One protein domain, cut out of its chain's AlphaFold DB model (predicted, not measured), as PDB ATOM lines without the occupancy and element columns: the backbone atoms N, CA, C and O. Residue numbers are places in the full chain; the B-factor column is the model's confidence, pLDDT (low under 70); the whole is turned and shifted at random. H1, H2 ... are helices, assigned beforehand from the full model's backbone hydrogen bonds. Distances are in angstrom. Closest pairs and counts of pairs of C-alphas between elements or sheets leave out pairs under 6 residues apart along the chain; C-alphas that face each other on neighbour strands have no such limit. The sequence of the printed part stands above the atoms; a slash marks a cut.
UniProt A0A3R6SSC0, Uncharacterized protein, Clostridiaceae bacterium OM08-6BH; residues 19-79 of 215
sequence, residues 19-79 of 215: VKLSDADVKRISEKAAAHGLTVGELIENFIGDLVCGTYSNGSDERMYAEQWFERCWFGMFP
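This is residues 19 to 79 of the 215 residues of an uncharacterized protein of Clostridiaceae bacterium OM08-6BH (UniProt A0A3R6SSC0). Picture an open U: H3 and H1 are the two arms, apart from each other, and H2 is the base that joins them. Tiny H4 sits by the end of H3 away from H2. The printed part has 61 residues with four named helices, H1 to H4 in chain order, and no named strand; the class is all helix. It is only just loose, close to compact, with a radius of gyration of the C-alphas of 13.0 A and spans of 31 by 26 by 15 A.

Find C-alpha 60 at (-12.485, 12.790, 40.382); from there H3, residues 60 to 72, runs 18.4 A. H2 is residues 40 to 51, 16.5 A. H1, residues 23 to 34, starts at (-14.743, -19.686, 35.832) and runs 16.4 A. H4 is residues 74 to 77.

H3 touches H2 with residues 62 to 67 alone, about perpendicular at 84 degrees; look at the closest C-alphas, Asp 50 and Arg 63, 4.6 A apart. H1 touches H2 with residues 29 to 34 alone, about perpendicular at 83 degrees, closest at C-alphas 33 and 40, 5.5 A. H3 and H4 are close but not clearly touching; their closest C-alphas, 71 and 77, are 5.5 A apart. In H1, H2 and H3 every O i to N i+4 pair is within hydrogen-bond range; H4 is too short for one.

The farthest C-alphas, Gly 37 and Phe 78, are 37.0 A apart. The printed part has no cut and no long link, and no printed residue is under 70 in pLDDT.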
ATOM      1  N   VAL A  19      -5.817 -12.086  30.680       95.25
ATOM      2  CA  VAL A  19      -6.087 -12.096  32.124       95.25
ATOM      3  C   VAL A  19      -6.374 -13.508  32.621       95.25
ATOM      4  O   VAL A  19      -7.069 -14.293  31.978       95.25
ATOM      5  N   LYS A  20      -5.864 -13.837  33.811       96.75
ATOM      6  CA  LYS A  20      -6.085 -15.139  34.457       96.75
ATOM      7  C   LYS A  20      -7.239 -15.035  35.445       96.75
ATOM      8  O   LYS A  20      -7.084 -14.454  36.516       96.75
ATOM      9  N   LEU A  21      -8.382 -15.619  35.091       97.00
ATOM     10  CA  LEU A  21      -9.602 -15.614  35.899       97.00
ATOM     11  C   LEU A  21     -10.093 -17.041  36.148       97.00
ATOM     12  O   LEU A  21      -9.927 -17.921  35.307       97.00
ATOM     13  N   SER A  22     -10.725 -17.266  37.300       98.38
ATOM     14  CA  SER A  22     -11.483 -18.498  37.529       98.38
ATOM     15  C   SER A  22     -12.820 -18.456  36.778       98.38
ATOM     16  O   SER A  22     -13.375 -17.376  36.571       98.38
ATOM     17  N   ASP A  23     -13.407 -19.614  36.456       98.50
ATOM     18  CA  ASP A  23     -14.743 -19.686  35.832       98.50
ATOM     19  C   ASP A  23     -15.814 -18.928  36.643       98.50
ATOM     20  O   ASP A  23     -16.734 -18.316  36.092       98.50
ATOM     21  N   ALA A  24     -15.687 -18.934  37.975       98.69
ATOM     22  CA  ALA A  24     -16.589 -18.207  38.861       98.69
ATOM     23  C   ALA A  24     -16.447 -16.687  38.704       98.69
ATOM     24  O   ALA A  24     -17.453 -15.974  38.730       98.69
ATOM     25  N   ASP A  25     -15.226 -16.188  38.526       98.44
ATOM     26  CA  ASP A  25     -14.977 -14.762  38.322       98.44
ATOM     27  C   ASP A  25     -15.424 -14.315  36.933       98.44
ATOM     28  O   ASP A  25     -16.050 -13.262  36.827       98.44
ATOM     29  N   VAL A  26     -15.241 -15.156  35.904       98.25
ATOM     30  CA  VAL A  26     -15.802 -14.931  34.557       98.25
ATOM     31  C   VAL A  26     -17.319 -14.752  34.628       98.25
ATOM     32  O   VAL A  26     -17.860 -13.796  34.064       98.25
ATOM     33  N   LYS A  27     -18.025 -15.610  35.376       98.50
ATOM     34  CA  LYS A  27     -19.473 -15.460  35.582       98.50
ATOM     35  C   LYS A  27     -19.816 -14.156  36.308       98.50
ATOM     36  O   LYS A  27     -20.680 -13.417  35.843       98.50
ATOM     37  N   ARG A  28     -19.137 -13.850  37.421       98.69
ATOM     38  CA  ARG A  28     -19.413 -12.653  38.238       98.69
ATOM     39  C   ARG A  28     -19.190 -11.353  37.468       98.69
ATOM     40  O   ARG A  28     -20.033 -10.464  37.557       98.69
ATOM     41  N   ILE A  29     -18.086 -11.234  36.727       98.12
ATOM     42  CA  ILE A  29     -17.797 -10.015  35.962       98.12
ATOM     43  C   ILE A  29     -18.779  -9.847  34.801       98.12
ATOM     44  O   ILE A  29     -19.268  -8.742  34.573       98.12
ATOM     45  N   SER A  30     -19.156 -10.952  34.147       98.19
ATOM     46  CA  SER A  30     -20.150 -10.947  33.069       98.19
ATOM     47  C   SER A  30     -21.527 -10.514  33.572       98.19
ATOM     48  O   SER A  30     -22.154  -9.647  32.971       98.19
ATOM     49  N   GLU A  31     -21.993 -11.063  34.699       98.50
ATOM     50  CA  GLU A  31     -23.274 -10.675  35.302       98.50
ATOM     51  C   GLU A  31     -23.257  -9.216  35.778       98.50
ATOM     52  O   GLU A  31     -24.240  -8.503  35.574       98.50
ATOM     53  N   LYS A  32     -22.140  -8.747  36.354       98.31
ATOM     54  CA  LYS A  32     -21.982  -7.351  36.783       98.31
ATOM     55  C   LYS A  32     -22.064  -6.380  35.607       98.31
ATOM     56  O   LYS A  32     -22.739  -5.367  35.730       98.31
ATOM     57  N   ALA A  33     -21.401  -6.673  34.490       98.06
ATOM     58  CA  ALA A  33     -21.460  -5.827  33.302       98.06
ATOM     59  C   ALA A  33     -22.863  -5.858  32.664       98.06
ATOM     60  O   ALA A  33     -23.503  -4.816  32.500       98.06
ATOM     61  N   ALA A  34     -23.398  -7.059  32.417       98.00
ATOM     62  CA  ALA A  34     -24.676  -7.241  31.734       98.00
ATOM     63  C   ALA A  34     -25.867  -6.644  32.504       98.00
ATOM     64  O   ALA A  34     -26.782  -6.101  31.886       98.00
ATOM     65  N   ALA A  35     -25.850  -6.682  33.845       98.31
ATOM     66  CA  ALA A  35     -26.890  -6.072  34.679       98.31
ATOM     67  C   ALA A  35     -27.024  -4.550  34.481       98.31
ATOM     68  O   ALA A  35     -28.077  -3.986  34.780       98.31
ATOM     69  N   HIS A  36     -25.983  -3.899  33.958       97.06
ATOM     70  CA  HIS A  36     -25.953  -2.469  33.660       97.06
ATOM     71  C   HIS A  36     -25.899  -2.168  32.154       97.06
ATOM     72  O   HIS A  36     -25.669  -1.025  31.773       97.06
ATOM     73  N   GLY A  37     -26.143  -3.167  31.299       97.69
ATOM     74  CA  GLY A  37     -26.130  -2.993  29.845       97.69
ATOM     75  C   GLY A  37     -24.739  -2.766  29.252       97.69
ATOM     76  O   GLY A  37     -24.653  -2.248  28.145       97.69
ATOM     77  N   LEU A  38     -23.681  -3.148  29.975       97.69
ATOM     78  CA  LEU A  38     -22.294  -3.057  29.526       97.69
ATOM     79  C   LEU A  38     -21.767  -4.431  29.110       97.69
ATOM     80  O   LEU A  38     -22.157  -5.473  29.648       97.69
ATOM     81  N   THR A  39     -20.807  -4.423  28.199       97.31
ATOM     82  CA  THR A  39     -19.881  -5.533  27.991       97.31
ATOM     83  C   THR A  39     -18.820  -5.558  29.095       97.31
ATOM     84  O   THR A  39     -18.576  -4.571  29.792       97.31
ATOM     85  N   VAL A  40     -18.155  -6.706  29.267       97.25
ATOM     86  CA  VAL A  40     -17.005  -6.802  30.185       97.25
ATOM     87  C   VAL A  40     -15.880  -5.852  29.750       97.25
ATOM     88  O   VAL A  40     -15.248  -5.253  30.613       97.25
ATOM     89  N   GLY A  41     -15.681  -5.677  28.436       96.50
ATOM     90  CA  GLY A  41     -14.711  -4.737  27.871       96.50
ATOM     91  C   GLY A  41     -14.986  -3.300  28.302       96.50
ATOM     92  O   GLY A  41     -14.149  -2.713  28.973       96.50
ATOM     93  N   GLU A  42     -16.193  -2.786  28.050       96.38
ATOM     94  CA  GLU A  42     -16.579  -1.418  28.439       96.38
ATOM     95  C   GLU A  42     -16.437  -1.182  29.949       96.38
ATOM     96  O   GLU A  42     -15.982  -0.125  30.385       96.38
ATOM     97  N   LEU A  43     -16.795  -2.171  30.777       96.81
ATOM     98  CA  LEU A  43     -16.619  -2.064  32.226       96.81
ATOM     99  C   LEU A  43     -15.135  -1.927  32.616       96.81
ATOM    100  O   LEU A  43     -14.811  -1.149  33.514       96.81
ATOM    101  N   ILE A  44     -14.246  -2.680  31.963       96.06
ATOM    102  CA  ILE A  44     -12.798  -2.634  32.208       96.06
ATOM    103  C   ILE A  44     -12.188  -1.345  31.642       96.06
ATOM    104  O   ILE A  44     -11.360  -0.741  32.314       96.06
ATOM    105  N   GLU A  45     -12.622  -0.882  30.469       95.31
ATOM    106  CA  GLU A  45     -12.196   0.390  29.866       95.31
ATOM    107  C   GLU A  45     -12.450   1.570  30.812       95.31
ATOM    108  O   GLU A  45     -11.556   2.381  31.050       95.31
ATOM    109  N   ASN A  46     -13.640   1.619  31.419       95.62
ATOM    110  CA  ASN A  46     -13.999   2.632  32.414       95.62
ATOM    111  C   ASN A  46     -13.121   2.536  33.671       95.62
ATOM    112  O   ASN A  46     -12.613   3.547  34.151       95.62
ATOM    113  N   PHE A  47     -12.895   1.319  34.180       95.69
ATOM    114  CA  PHE A  47     -12.029   1.112  35.343       95.69
ATOM    115  C   PHE A  47     -10.579   1.545  35.076       95.69
ATOM    116  O   PHE A  47      -9.981   2.219  35.912       95.69
ATOM    117  N   ILE A  48     -10.020   1.195  33.912       95.50
ATOM    118  CA  ILE A  48      -8.683   1.638  33.495       95.50
ATOM    119  C   ILE A  48      -8.656   3.162  33.378       95.50
ATOM    120  O   ILE A  48      -7.730   3.783  33.890       95.50
ATOM    121  N   GLY A  49      -9.682   3.770  32.771       94.81
ATOM    122  CA  GLY A  49      -9.817   5.223  32.669       94.81
ATOM    123  C   GLY A  49      -9.728   5.922  34.026       94.81
ATOM    124  O   GLY A  49      -9.038   6.931  34.151       94.81
ATOM    125  N   ASP A  50     -10.352   5.362  35.060       97.25
ATOM    126  CA  ASP A  50     -10.232   5.897  36.417       97.25
ATOM    127  C   ASP A  50      -8.865   5.628  37.053       97.25
ATOM    128  O   ASP A  50      -8.315   6.508  37.711       97.25
ATOM    129  N   LEU A  51      -8.277   4.454  36.818       96.25
ATOM    130  CA  LEU A  51      -6.973   4.091  37.372       96.25
ATOM    131  C   LEU A  51      -5.824   4.953  36.829       96.25
ATOM    132  O   LEU A  51      -4.904   5.266  37.572       96.25
ATOM    133  N   VAL A  52      -5.860   5.329  35.547       94.44
ATOM    134  CA  VAL A  52      -4.746   6.040  34.883       94.44
ATOM    135  C   VAL A  52      -5.070   7.485  34.511       94.44
ATOM    136  O   VAL A  52      -4.323   8.109  33.765       94.44
ATOM    137  N   CYS A  53      -6.187   8.029  35.007       92.19
ATOM    138  CA  CYS A  53      -6.698   9.342  34.592       92.19
ATOM    139  C   CYS A  53      -6.918   9.457  33.064       92.19
ATOM    140  O   CYS A  53      -6.676  10.512  32.480       92.19
ATOM    141  N   GLY A  54      -7.361   8.371  32.425       89.75
ATOM    142  CA  GLY A  54      -7.478   8.237  30.971       89.75
ATOM    143  C   GLY A  54      -8.784   8.766  30.362       89.75
ATOM    144  O   GLY A  54      -9.629   9.376  31.022       89.75
ATOM    145  N   THR A  55      -8.970   8.478  29.071       88.75
ATOM    146  CA  THR A  55     -10.053   9.004  28.213       88.75
ATOM    147  C   THR A  55     -11.474   8.648  28.664       88.75
ATOM    148  O   THR A  55     -12.401   9.405  28.380       88.75
ATOM    149  N   TYR A  56     -11.646   7.542  29.395       86.75
ATOM    150  CA  TYR A  56     -12.931   7.059  29.919       86.75
ATOM    151  C   TYR A  56     -13.121   7.302  31.427       86.75
ATOM    152  O   TYR A  56     -13.876   6.581  32.071       86.75
ATOM    153  N   SER A  57     -12.430   8.282  32.022       88.56
ATOM    154  CA  SER A  57     -12.590   8.554  33.458       88.56
ATOM    155  C   SER A  57     -14.011   9.023  33.810       88.56
ATOM    156  O   SER A  57     -14.561   9.929  33.182       88.56
ATOM    157  N   ASN A  58     -14.574   8.439  34.867       92.56
ATOM    158  CA  ASN A  58     -15.932   8.676  35.354       92.56
ATOM    159  C   ASN A  58     -16.047   9.878  36.300       92.56
ATOM    160  O   ASN A  58     -17.145  10.397  36.501       92.56
ATOM    161  N   GLY A  59     -14.931  10.362  36.847       92.75
ATOM    162  CA  GLY A  59     -14.949  11.491  37.770       92.75
ATOM    163  C   GLY A  59     -13.746  11.528  38.699       92.75
ATOM    164  O   GLY A  59     -12.932  10.613  38.749       92.75
ATOM    165  N   SER A  60     -13.587  12.637  39.424       92.06
ATOM    166  CA  SER A  60     -12.485  12.790  40.382       92.06
ATOM    167  C   SER A  60     -12.573  11.819  41.552       92.06
ATOM    168  O   SER A  60     -11.536  11.386  42.051       92.06
ATOM    169  N   ASP A  61     -13.788  11.490  41.985       96.56
ATOM    170  CA  ASP A  61     -14.006  10.631  43.144       96.56
ATOM    171  C   ASP A  61     -13.666   9.181  42.789       96.56
ATOM    172  O   ASP A  61     -12.987   8.497  43.552       96.56
ATOM    173  N   GLU A  62     -14.045   8.732  41.592       97.12
ATOM    174  CA  GLU A  62     -13.709   7.412  41.065       97.12
ATOM    175  C   GLU A  62     -12.195   7.240  40.914       97.12
ATOM    176  O   GLU A  62     -11.648   6.246  41.395       97.12
ATOM    177  N   ARG A  63     -11.498   8.245  40.363       96.25
ATOM    178  CA  ARG A  63     -10.025   8.257  40.303       96.25
ATOM    179  C   ARG A  63      -9.392   8.190  41.686       96.25
ATOM    180  O   ARG A  63      -8.474   7.410  41.910       96.25
ATOM    181  N   MET A  64      -9.911   8.962  42.641       96.25
ATOM    182  CA  MET A  64      -9.428   8.930  44.023       96.25
ATOM    183  C   MET A  64      -9.586   7.531  44.640       96.25
ATOM    184  O   MET A  64      -8.693   7.070  45.351       96.25
ATOM    185  N   TYR A  65     -10.705   6.845  44.394       97.06
ATOM    186  CA  TYR A  65     -10.902   5.480  44.884       97.06
ATOM    187  C   TYR A  65     -10.008   4.458  44.174       97.06
ATOM    188  O   TYR A  65      -9.511   3.544  44.837       97.06
ATOM    189  N   ALA A  66      -9.787   4.606  42.866       96.50
ATOM    190  CA  ALA A  66      -8.882   3.750  42.103       96.50
ATOM    191  C   ALA A  66      -7.430   3.886  42.593       96.50
ATOM    192  O   ALA A  66      -6.782   2.875  42.858       96.50
ATOM    193  N   GLU A  67      -6.970   5.116  42.831       95.00
ATOM    194  CA  GLU A  67      -5.641   5.396  43.385       95.00
ATOM    195  C   GLU A  67      -5.480   4.780  44.783       95.00
ATOM    196  O   GLU A  67      -4.542   4.031  45.042       95.00
ATOM    197  N   GLN A  68      -6.459   4.979  45.674       95.88
ATOM    198  CA  GLN A  68      -6.425   4.369  47.010       95.88
ATOM    199  C   GLN A  68      -6.392   2.839  46.965       95.88
ATOM    200  O   GLN A  68      -5.802   2.206  47.844       95.88
ATOM    201  N   TRP A  69      -7.068   2.220  45.996       96.50
ATOM    202  CA  TRP A  69      -6.976   0.779  45.789       96.50
ATOM    203  C   TRP A  69      -5.556   0.382  45.364       96.50
ATOM    204  O   TRP A  69      -4.987  -0.526  45.975       96.50
ATOM    205  N   PHE A  70      -4.977   1.092  44.393       95.94
ATOM    206  CA  PHE A  70      -3.627   0.846  43.886       95.94
ATOM    207  C   PHE A  70      -2.571   0.951  44.994       95.94
ATOM    208  O   PHE A  70      -1.849  -0.015  45.250       95.94
ATOM    209  N   GLU A  71      -2.547   2.068  45.726       94.38
ATOM    210  CA  GLU A  71      -1.578   2.348  46.796       94.38
ATOM    211  C   GLU A  71      -1.642   1.333  47.951       94.38
ATOM    212  O   GLU A  71      -0.652   1.083  48.641       94.38
ATOM    213  N   ARG A  72      -2.816   0.736  48.192       94.44
ATOM    214  CA  ARG A  72      -3.037  -0.209  49.299       94.44
ATOM    215  C   ARG A  72      -2.778  -1.659  48.929       94.44
ATOM    216  O   ARG A  72      -2.637  -2.495  49.828       94.44
ATOM    217  N   CYS A  73      -2.773  -1.984  47.645       95.12
ATOM    218  CA  CYS A  73      -2.392  -3.306  47.189       95.12
ATOM    219  C   CYS A  73      -0.892  -3.532  47.393       95.12
ATOM    220  O   CYS A  73      -0.099  -2.596  47.442       95.12
ATOM    221  N   TRP A  74      -0.489  -4.801  47.506       93.06
ATOM    222  CA  TRP A  74       0.907  -5.161  47.774       93.06
ATOM    223  C   TRP A  74       1.877  -4.570  46.735       93.06
ATOM    224  O   TRP A  74       2.976  -4.174  47.106       93.06
ATOM    225  N   PHE A  75       1.447  -4.462  45.472       90.56
ATOM    226  CA  PHE A  75       2.240  -3.908  44.373       90.56
ATOM    227  C   PHE A  75       2.425  -2.386  44.455       90.56
ATOM    228  O   PHE A  75       3.456  -1.894  44.013       90.56
ATOM    229  N   GLY A  76       1.477  -1.645  45.038       90.00
ATOM    230  CA  GLY A  76       1.617  -0.204  45.266       90.00
ATOM    231  C   GLY A  76       2.331   0.104  46.582       90.00
ATOM    232  O   GLY A  76       3.186   0.984  46.643       90.00
ATOM    233  N   MET A  77       2.039  -0.666  47.635       90.06
ATOM    234  CA  MET A  77       2.597  -0.448  48.972       90.06
ATOM    235  C   MET A  77       4.068  -0.865  49.086       90.06
ATOM    236  O   MET A  77       4.843  -0.213  49.785       90.06
ATOM    237  N   PHE A  78       4.460  -1.955  48.422       88.12
ATOM    238  CA  PHE A  78       5.814  -2.507  48.494       88.12
ATOM    239  C   PHE A  78       6.353  -2.828  47.094       88.12
ATOM    240  O   PHE A  78       6.572  -4.000  46.783       88.12
ATOM    241  N   PRO A  79       6.561  -1.818  46.229       87.75
ATOM    242  CA  PRO A  79       7.036  -2.078  44.882       87.75
ATOM    243  C   PRO A  79       8.535  -2.368  44.902       87.75
ATOM    244  O   PRO A  79       9.293  -1.743  45.654       87.75
TER     245      PRO A  79